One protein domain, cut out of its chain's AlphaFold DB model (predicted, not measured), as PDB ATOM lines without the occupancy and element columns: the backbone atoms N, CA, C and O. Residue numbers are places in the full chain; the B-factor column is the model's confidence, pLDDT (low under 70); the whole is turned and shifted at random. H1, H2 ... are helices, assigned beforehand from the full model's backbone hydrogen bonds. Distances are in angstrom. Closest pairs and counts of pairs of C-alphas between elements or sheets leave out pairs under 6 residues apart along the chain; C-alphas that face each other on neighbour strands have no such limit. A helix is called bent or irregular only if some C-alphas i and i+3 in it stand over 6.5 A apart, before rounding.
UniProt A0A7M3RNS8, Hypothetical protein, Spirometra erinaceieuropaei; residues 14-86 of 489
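This is residues 14 to 86 of the 489 residues of the protein "Hypothetical protein" of Spirometra erinaceieuropaei (UniProt A0A7M3RNS8). Long helix H5 runs along one side of a small helical cluster, with H2 packed on its first half, H4 steeply tilted to it, and H3 near both H2 and H4. H1 lies out at one end, near the last part of H5. The 73 printed residues hold five named helices, H1 to H5 in order, and no named strand: all helix, compact, radius of gyration of the C-alphas 11.4 A, spans 34 by 24 by 19 A.

H5, residues 71 to 84, is 19.7 A long and ends at C-alpha 84 (125.194, 177.496, 200.933). H4, residues 53 to 65, is 21.1 A long and irregular: C-alphas 62 and 65 are 7.4 A apart. H2 is residues 32 to 37, H3 39 to 43, and H1 14 to 22, beginning at C-alpha 14 (136.209, 167.787, 202.823).

H5, with residues 72 to 77 alone, touches H2 at a steep tilt of 44 degrees, opposite ways; the closest C-alphas, Ala 37 and Cys 73, are 4.7 A apart. H4 and H5 only just touch, with 3 pairs of C-alphas within 8 A, the closest Arg 64 and Lys 74 at 6.2 A. H1 and H5 are close but not clearly touching, C-alphas of His 16 and Ile 83 7.9 A apart. Every O i to N i+4 pair is within hydrogen-bond range in H1, H2, H3 and H5; in H4, 6 of 9.

The printed part has no cut, no long link, and no printed residue under pLDDT 70.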
ATOM      1  N   ALA A  14     136.854 168.949 202.219       80.69
ATOM      2  CA  ALA A  14     136.209 167.787 202.823       80.69
ATOM      3  C   ALA A  14     134.875 168.152 203.496       80.69
ATOM      4  O   ALA A  14     133.903 167.418 203.339       80.69
ATOM      5  N   ILE A  15     134.807 169.298 204.183       78.06
ATOM      6  CA  ILE A  15     133.570 169.813 204.791       78.06
ATOM      7  C   ILE A  15     132.539 170.158 203.709       78.06
ATOM      8  O   ILE A  15     131.394 169.724 203.806       78.06
ATOM      9  N   HIS A  16     132.942 170.865 202.647       74.69
ATOM     10  CA  HIS A  16     132.065 171.163 201.507       74.69
ATOM     11  C   HIS A  16     131.492 169.886 200.873       74.69
ATOM     12  O   HIS A  16     130.287 169.787 200.646       74.69
ATOM     13  N   ASN A  17     132.334 168.875 200.642       78.25
ATOM     14  CA  ASN A  17     131.889 167.590 200.103       78.25
ATOM     15  C   ASN A  17     130.947 166.853 201.063       78.25
ATOM     16  O   ASN A  17     129.976 166.247 200.615       78.25
ATOM     17  N   LEU A  18     131.204 166.918 202.372       78.62
ATOM     18  CA  LEU A  18     130.341 166.303 203.376       78.62
ATOM     19  C   LEU A  18     128.951 166.946 203.391       78.62
ATOM     20  O   LEU A  18     127.963 166.222 203.418       78.62
ATOM     21  N   LEU A  19     128.865 168.276 203.304       76.88
ATOM     22  CA  LEU A  19     127.588 168.990 203.206       76.88
ATOM     23  C   LEU A  19     126.821 168.611 201.935       76.88
ATOM     24  O   LEU A  19     125.610 168.408 201.976       76.88
ATOM     25  N   LYS A  20     127.540 168.443 200.821       75.00
ATOM     26  CA  LYS A  20     126.974 168.058 199.524       75.00
ATOM     27  C   LYS A  20     126.436 166.626 199.484       75.00
ATOM     28  O   LYS A  20     125.443 166.365 198.806       75.00
ATOM     29  N   ILE A  21     127.104 165.702 200.178       74.06
ATOM     30  CA  ILE A  21     126.693 164.291 200.303       74.06
ATOM     31  C   ILE A  21     125.594 164.136 201.355       74.06
ATOM     32  O   ILE A  21     124.669 163.355 201.157       74.06
ATOM     33  N   GLY A  22     125.699 164.869 202.464       73.56
ATOM     34  CA  GLY A  22     124.724 164.853 203.552       73.56
ATOM     35  C   GLY A  22     123.394 165.514 203.196       73.56
ATOM     36  O   GLY A  22     122.442 165.349 203.944       73.56
ATOM     37  N   ASP A  23     123.336 166.238 202.074       74.00
ATOM     38  CA  ASP A  23     122.151 166.922 201.544       74.00
ATOM     39  C   ASP A  23     121.447 167.816 202.575       74.00
ATOM     40  O   ASP A  23     120.224 167.922 202.634       74.00
ATOM     41  N   VAL A  24     122.259 168.478 203.404       75.88
ATOM     42  CA  VAL A  24     121.811 169.273 204.560       75.88
ATOM     43  C   VAL A  24     120.865 170.409 204.152       75.88
ATOM     44  O   VAL A  24     120.072 170.876 204.961       75.88
ATOM     45  N   VAL A  25     120.913 170.861 202.899       72.69
ATOM     46  CA  VAL A  25     120.007 171.901 202.393       72.69
ATOM     47  C   VAL A  25     118.633 171.333 202.030       72.69
ATOM     48  O   VAL A  25     117.629 171.978 202.323       72.69
ATOM     49  N   GLU A  26     118.567 170.126 201.448       78.50
ATOM     50  CA  GLU A  26     117.296 169.436 201.169       78.50
ATOM     51  C   GLU A  26     116.632 168.930 202.456       78.50
ATOM     52  O   GLU A  26     115.412 168.851 202.524       78.50
ATOM     53  N   ASP A  27     117.394 168.601 203.498       83.44
ATOM     54  CA  ASP A  27     116.818 168.360 204.818       83.44
ATOM     55  C   ASP A  27     117.788 168.737 205.936       83.44
ATOM     56  O   ASP A  27     118.598 167.938 206.400       83.44
ATOM     57  N   VAL A  28     117.635 169.949 206.463       84.88
ATOM     58  CA  VAL A  28     118.491 170.482 207.537       84.88
ATOM     59  C   VAL A  28     118.440 169.667 208.834       84.88
ATOM     60  O   VAL A  28     119.304 169.804 209.698       84.88
ATOM     61  N   ARG A  29     117.452 168.779 208.993       85.69
ATOM     62  CA  ARG A  29     117.317 167.921 210.180       85.69
ATOM     63  C   ARG A  29     118.364 166.807 210.210       85.69
ATOM     64  O   ARG A  29     118.592 166.235 211.279       85.69
ATOM     65  N   VAL A  30     118.992 166.497 209.075       87.12
ATOM     66  CA  VAL A  30     120.078 165.508 209.003       87.12
ATOM     67  C   VAL A  30     121.365 166.018 209.653       87.12
ATOM     68  O   VAL A  30     122.186 165.209 210.081       87.12
ATOM     69  N   ASP A  31     121.517 167.339 209.800       87.94
ATOM     70  CA  ASP A  31     122.620 167.940 210.542       87.94
ATOM     71  C   ASP A  31     122.336 167.861 212.057       87.94
ATOM     72  O   ASP A  31     121.413 168.512 212.564       87.94
ATOM     73  N   PRO A  32     123.110 167.071 212.823       88.88
ATOM     74  CA  PRO A  32     122.866 166.888 214.249       88.88
ATOM     75  C   PRO A  32     123.130 168.156 215.071       88.88
ATOM     76  O   PRO A  32     122.503 168.325 216.119       88.88
ATOM     77  N   VAL A  33     124.022 169.040 214.613       90.44
ATOM     78  CA  VAL A  33     124.362 170.295 215.293       90.44
ATOM     79  C   VAL A  33     123.222 171.291 215.118       90.44
ATOM     80  O   VAL A  33     122.726 171.837 216.107       90.44
ATOM     81  N   ILE A  34     122.736 171.469 213.887       90.81
ATOM     82  CA  ILE A  34     121.615 172.376 213.609       90.81
ATOM     83  C   ILE A  34     120.326 171.846 214.229       90.81
ATOM     84  O   ILE A  34     119.603 172.605 214.875       90.81
ATOM     85  N   ARG A  35     120.046 170.543 214.116       91.75
ATOM     86  CA  ARG A  35     118.853 169.939 214.727       91.75
ATOM     87  C   ARG A  35     118.811 170.146 216.241       91.75
ATOM     88  O   ARG A  35     117.742 170.421 216.779       91.75
ATOM     89  N   ALA A  36     119.951 170.025 216.920       93.62
ATOM     90  CA  ALA A  36     120.039 170.270 218.357       93.62
ATOM     91  C   ALA A  36     119.869 171.760 218.692       93.62
ATOM     92  O   ALA A  36     119.047 172.107 219.541       93.62
ATOM     93  N   ALA A  37     120.591 172.642 217.995       95.00
ATOM     94  CA  ALA A  37     120.539 174.082 218.233       95.00
ATOM     95  C   ALA A  37     119.146 174.676 217.956       95.00
ATOM     96  O   ALA A  37     118.671 175.539 218.694       95.00
ATOM     97  N   CYS A  38     118.473 174.195 216.910       94.25
ATOM     98  CA  CYS A  38     117.188 174.701 216.430       94.25
ATOM     99  C   CYS A  38     115.971 173.911 216.940       94.25
ATOM    100  O   CYS A  38     114.853 174.142 216.471       94.25
ATOM    101  N   ALA A  39     116.156 173.008 217.909       93.44
ATOM    102  CA  ALA A  39     115.107 172.117 218.409       93.44
ATOM    103  C   ALA A  39     113.776 172.821 218.778       93.44
ATOM    104  O   ALA A  39     112.728 172.306 218.390       93.44
ATOM    105  N   PRO A  40     113.755 174.001 219.439       90.94
ATOM    106  CA  PRO A  40     112.500 174.672 219.795       90.94
ATOM    107  C   PRO A  40     111.668 175.113 218.583       90.94
ATOM    108  O   PRO A  40     110.450 174.947 218.568       90.94
ATOM    109  N   ILE A  41     112.317 175.644 217.542       92.69
ATOM    110  CA  ILE A  41     111.639 176.091 216.314       92.69
ATOM    111  C   ILE A  41     111.217 174.882 215.470       92.69
ATOM    112  O   ILE A  41     110.112 174.874 214.926       92.69
ATOM    113  N   LEU A  42     112.059 173.845 215.407       92.06
ATOM    114  CA  LEU A  42     111.772 172.589 214.705       92.06
ATOM    115  C   LEU A  42     110.651 171.772 215.362       92.06
ATOM    116  O   LEU A  42     110.005 170.978 214.690       92.06
ATOM    117  N   ALA A  43     110.392 171.955 216.657       89.25
ATOM    118  CA  ALA A  43     109.246 171.350 217.335       89.25
ATOM    119  C   ALA A  43     107.952 172.174 217.182       89.25
ATOM    120  O   ALA A  43     106.861 171.645 217.377       89.25
ATOM    121  N   GLY A  44     108.064 173.460 216.832       87.56
ATOM    122  CA  GLY A  44     106.949 174.401 216.737       87.56
ATOM    123  C   GLY A  44     106.699 174.876 215.307       87.56
ATOM    124  O   GLY A  44     106.037 174.196 214.527       87.56
ATOM    125  N   GLN A  45     107.211 176.066 214.986       85.88
ATOM    126  CA  GLN A  45     106.916 176.806 213.753       85.88
ATOM    127  C   GLN A  45     107.383 176.097 212.469       85.88
ATOM    128  O   GLN A  45     106.703 176.194 211.452       85.88
ATOM    129  N   CYS A  46     108.514 175.387 212.513       88.69
ATOM    130  CA  CYS A  46     109.096 174.689 211.362       88.69
ATOM    131  C   CYS A  46     109.071 173.167 211.548       88.69
ATOM    132  O   CYS A  46     110.034 172.476 211.219       88.69
ATOM    133  N   ASN A  47     107.994 172.643 212.141       86.38
ATOM    134  CA  ASN A  47     107.892 171.217 212.411       86.38
ATOM    135  C   ASN A  47     107.597 170.382 211.156       86.38
ATOM    136  O   ASN A  47     107.038 170.861 210.170       86.38
ATOM    137  N   ALA A  48     107.952 169.098 211.235       77.94
ATOM    138  CA  ALA A  48     107.840 168.134 210.142       77.94
ATOM    139  C   ALA A  48     106.397 167.823 209.700       77.94
ATOM    140  O   ALA A  48     106.208 167.260 208.627       77.94
ATOM    141  N   ALA A  49     105.392 168.138 210.523       76.88
ATOM    142  CA  ALA A  49     103.982 167.961 210.177       76.88
ATOM    143  C   ALA A  49     103.418 169.157 209.390       76.88
ATOM    144  O   ALA A  49     102.372 169.033 208.758       76.88
ATOM    145  N   ILE A  50     104.097 170.308 209.437       70.00
ATOM    146  CA  ILE A  50     103.691 171.558 208.781       70.00
ATOM    147  C   ILE A  50     104.548 171.835 207.540       70.00
ATOM    148  O   ILE A  50     104.051 172.390 206.561       70.00
ATOM    149  N   VAL A  51     105.832 171.473 207.577       78.38
ATOM    150  CA  VAL A  51     106.813 171.836 206.550       78.38
ATOM    151  C   VAL A  51     107.462 170.580 205.971       78.38
ATOM    152  O   VAL A  51     108.019 169.760 206.701       78.38
ATOM    153  N   GLU A  52     107.393 170.451 204.644       82.56
ATOM    154  CA  GLU A  52     108.101 169.419 203.878       82.56
ATOM    155  C   GLU A  52     109.622 169.548 204.067       82.56
ATOM    156  O   GLU A  52     110.134 170.645 204.293       82.56
ATOM    157  N   ALA A  53     110.344 168.424 204.001       77.88
ATOM    158  CA  ALA A  53     111.773 168.336 204.328       77.88
ATOM    159  C   ALA A  53     112.624 169.403 203.608       77.88
ATOM    160  O   ALA A  53     113.369 170.142 204.255       77.88
ATOM    161  N   ASP A  54     112.381 169.556 202.306       75.62
ATOM    162  CA  ASP A  54     113.043 170.467 201.362       75.62
ATOM    163  C   ASP A  54     112.768 171.954 201.612       75.62
ATOM    164  O   ASP A  54     113.374 172.822 200.985       75.62
ATOM    165  N   ARG A  55     111.868 172.274 202.547       81.62
ATOM    166  CA  ARG A  55     111.497 173.648 202.910       81.62
ATOM    167  C   ARG A  55     111.829 174.002 204.352       81.62
ATOM    168  O   ARG A  55     111.684 175.166 204.737       81.62
ATOM    169  N   VAL A  56     112.293 173.041 205.154       87.38
ATOM    170  CA  VAL A  56     112.613 173.275 206.570       87.38
ATOM    171  C   VAL A  56     113.744 174.294 206.706       87.38
ATOM    172  O   VAL A  56     113.629 175.214 207.514       87.38
ATOM    173  N   TYR A  57     114.791 174.198 205.880       85.94
ATOM    174  CA  TYR A  57     115.885 175.176 205.874       85.94
ATOM    175  C   TYR A  57     115.381 176.601 205.584       85.94
ATOM    176  O   TYR A  57     115.642 177.522 206.359       85.94
ATOM    177  N   GLY A  58     114.567 176.771 204.536       83.62
ATOM    178  CA  GLY A  58     113.954 178.060 204.200       83.62
ATOM    179  C   GLY A  58     113.062 178.611 205.322       83.62
ATOM    180  O   GLY A  58     113.117 179.804 205.628       83.62
ATOM    181  N   CYS A  59     112.299 177.744 205.997       87.06
ATOM    182  CA  CYS A  59     111.505 178.118 207.170       87.06
ATOM    183  C   CYS A  59     112.383 178.633 208.321       87.06
ATOM    184  O   CYS A  59     112.089 179.684 208.894       87.06
ATOM    185  N   LEU A  60     113.487 177.940 208.633       90.00
ATOM    186  CA  LEU A  60     114.418 178.337 209.693       90.00
ATOM    187  C   LEU A  60     115.079 179.695 209.409       90.00
ATOM    188  O   LEU A  60     115.156 180.540 210.305       90.00
ATOM    189  N   ILE A  61     115.508 179.934 208.166       86.81
ATOM    190  CA  ILE A  61     116.078 181.223 207.744       86.81
ATOM    191  C   ILE A  61     115.032 182.344 207.848       86.81
ATOM    192  O   ILE A  61     115.320 183.408 208.406       86.81
ATOM    193  N   GLY A  62     113.794 182.100 207.406       82.44
ATOM    194  CA  GLY A  62     112.687 183.054 207.540       82.44
ATOM    195  C   GLY A  62     112.312 183.356 208.997       82.44
ATOM    196  O   GLY A  62     111.988 184.494 209.344       82.44
ATOM    197  N   ALA A  63     112.431 182.364 209.882       85.94
ATOM    198  CA  ALA A  63     112.161 182.489 211.311       85.94
ATOM    199  C   ALA A  63     113.330 183.087 212.118       85.94
ATOM    200  O   ALA A  63     113.206 183.246 213.331       85.94
ATOM    201  N   ARG A  64     114.448 183.489 211.496       84.56
ATOM    202  CA  ARG A  64     115.647 183.987 212.206       84.56
ATOM    203  C   ARG A  64     115.402 185.205 213.104       84.56
ATOM    204  O   ARG A  64     116.106 185.393 214.095       84.56
ATOM    205  N   ARG A  65     114.396 186.023 212.776       81.25
ATOM    206  CA  ARG A  65     113.959 187.185 213.578       81.25
ATOM    207  C   ARG A  65     112.848 186.854 214.584       81.25
ATOM    208  O   ARG A  65     112.390 187.747 215.291       81.25
ATOM    209  N   SER A  66     112.397 185.601 214.636       80.50
ATOM    210  CA  SER A  66     111.383 185.146 215.583       80.50
ATOM    211  C   SER A  66     111.918 185.236 217.017       80.50
ATOM    212  O   SER A  66     113.065 184.851 217.262       80.50
ATOM    213  N   PRO A  67     111.106 185.689 217.988       79.75
ATOM    214  CA  PRO A  67     111.497 185.686 219.397       79.75
ATOM    215  C   PRO A  67     111.725 184.267 219.939       79.75
ATOM    216  O   PRO A  67     112.436 184.095 220.921       79.75
ATOM    217  N   SER A  68     111.162 183.243 219.289       81.19
ATOM    218  CA  SER A  68     111.339 181.832 219.652       81.19
ATOM    219  C   SER A  68     112.649 181.220 219.134       81.19
ATOM    220  O   SER A  68     112.880 180.032 219.346       81.19
ATOM    221  N   MET A  69     113.485 181.996 218.433       88.75
ATOM    222  CA  MET A  69     114.710 181.528 217.785       88.75
ATOM    223  C   MET A  69     115.910 181.573 218.745       88.75
ATOM    224  O   MET A  69     116.330 182.678 219.109       88.75
ATOM    225  N   PRO A  70     116.513 180.427 219.120       92.62
ATOM    226  CA  PRO A  70     117.695 180.409 219.981       92.62
ATOM    227  C   PRO A  70     118.897 181.076 219.310       92.62
ATOM    228  O   PRO A  70     119.111 180.898 218.111       92.62
ATOM    229  N   ASP A  71     119.726 181.790 220.073       90.12
ATOM    230  CA  ASP A  71     120.899 182.477 219.514       90.12
ATOM    231  C   ASP A  71     121.931 181.501 218.928       90.12
ATOM    232  O   ASP A  71     122.481 181.769 217.860       90.12
ATOM    233  N   GLU A  72     122.101 180.320 219.533       92.38
ATOM    234  CA  GLU A  72     122.934 179.246 218.968       92.38
ATOM    235  C   GLU A  72     122.400 178.788 217.601       92.38
ATOM    236  O   GLU A  72     123.161 178.641 216.650       92.38
ATOM    237  N   CYS A  73     121.077 178.640 217.454       93.69
ATOM    238  CA  CYS A  73     120.464 178.307 216.166       93.69
ATOM    239  C   CYS A  73     120.708 179.411 215.128       93.69
ATOM    240  O   CYS A  73     121.051 179.112 213.986       93.69
ATOM    241  N   LYS A  74     120.593 180.693 215.510       88.62
ATOM    242  CA  LYS A  74     120.889 181.820 214.603       88.62
ATOM    243  C   LYS A  74     122.331 181.774 214.112       88.62
ATOM    244  O   LYS A  74     122.561 181.987 212.924       88.62
ATOM    245  N   TYR A  75     123.276 181.491 215.006       88.19
ATOM    246  CA  TYR A  75     124.692 181.398 214.670       88.19
ATOM    247  C   TYR A  75     124.973 180.231 213.715       88.19
ATOM    248  O   TYR A  75     125.554 180.439 212.654       88.19
ATOM    249  N   ARG A  76     124.472 179.025 214.019       89.06
ATOM    250  CA  ARG A  76     124.651 177.845 213.151       89.06
ATOM    251  C   ARG A  76     123.990 177.991 211.790       89.06
ATOM    252  O   ARG A  76     124.546 177.569 210.782       89.06
ATOM    253  N   LEU A  77     122.825 178.630 211.734       89.94
ATOM    254  CA  LEU A  77     122.182 178.924 210.458       89.94
ATOM    255  C   LEU A  77     122.918 179.991 209.664       89.94
ATOM    256  O   LEU A  77     122.922 179.904 208.445       89.94
ATOM    257  N   PHE A  78     123.540 180.969 210.324       85.00
ATOM    258  CA  PHE A  78     124.404 181.929 209.646       85.00
ATOM    259  C   PHE A  78     125.643 181.242 209.053       85.00
ATOM    260  O   PHE A  78     125.989 181.511 207.907       85.00
ATOM    261  N   GLU A  79     126.271 180.313 209.783       83.81
ATOM    262  CA  GLU A  79     127.367 179.487 209.250       83.81
ATOM    263  C   GLU A  79     126.911 178.667 208.033       83.81
ATOM    264  O   GLU A  79     127.586 178.660 207.002       83.81
ATOM    265  N   LEU A  80     125.744 178.021 208.117       83.94
ATOM    266  CA  LEU A  80     125.195 177.251 207.001       83.94
ATOM    267  C   LEU A  80     124.837 178.149 205.806       83.94
ATOM    268  O   LEU A  80     125.212 177.838 204.683       83.94
ATOM    269  N   GLU A  81     124.168 179.282 206.031       81.50
ATOM    270  CA  GLU A  81     123.843 180.282 204.999       81.50
ATOM    271  C   GLU A  81     125.103 180.804 204.306       81.50
ATOM    272  O   GLU A  81     125.145 180.915 203.079       81.50
ATOM    273  N   PHE A  82     126.166 181.056 205.068       79.94
ATOM    274  CA  PHE A  82     127.453 181.456 204.517       79.94
ATOM    275  C   PHE A  82     128.038 180.395 203.575       79.94
ATOM    276  O   PHE A  82     128.624 180.746 202.553       79.94
ATOM    277  N   ILE A  83     127.881 179.105 203.878       76.19
ATOM    278  CA  ILE A  83     128.404 178.026 203.031       76.19
ATOM    279  C   ILE A  83     127.506 177.798 201.806       76.19
ATOM    280  O   ILE A  83     128.008 177.739 200.683       76.19
ATOM    281  N   VAL A  84     126.185 177.736 202.000       77.00
ATOM    282  CA  VAL A  84     125.194 177.496 200.933       77.00
ATOM    283  C   VAL A  84     125.186 178.630 199.908       77.00
ATOM    284  O   VAL A  84     125.181 178.375 198.708       77.00
ATOM    285  N   SER A  85     125.289 179.888 200.346       73.75
ATOM    286  CA  SER A  85     125.341 181.050 199.438       73.75
ATOM    287  C   SER A  85     126.590 181.098 198.552       73.75
ATOM    288  O   SER A  85     126.604 181.781 197.528       73.75
ATOM    289  N   ARG A  86     127.654 180.377 198.923       74.81
ATOM    290  CA  ARG A  86     128.910 180.316 198.161       74.81
ATOM    291  C   ARG A  86     128.968 179.138 197.200       74.81
ATOM    292  O   ARG A  86     129.892 179.090 196.390       74.81
TER     293      ARG A  86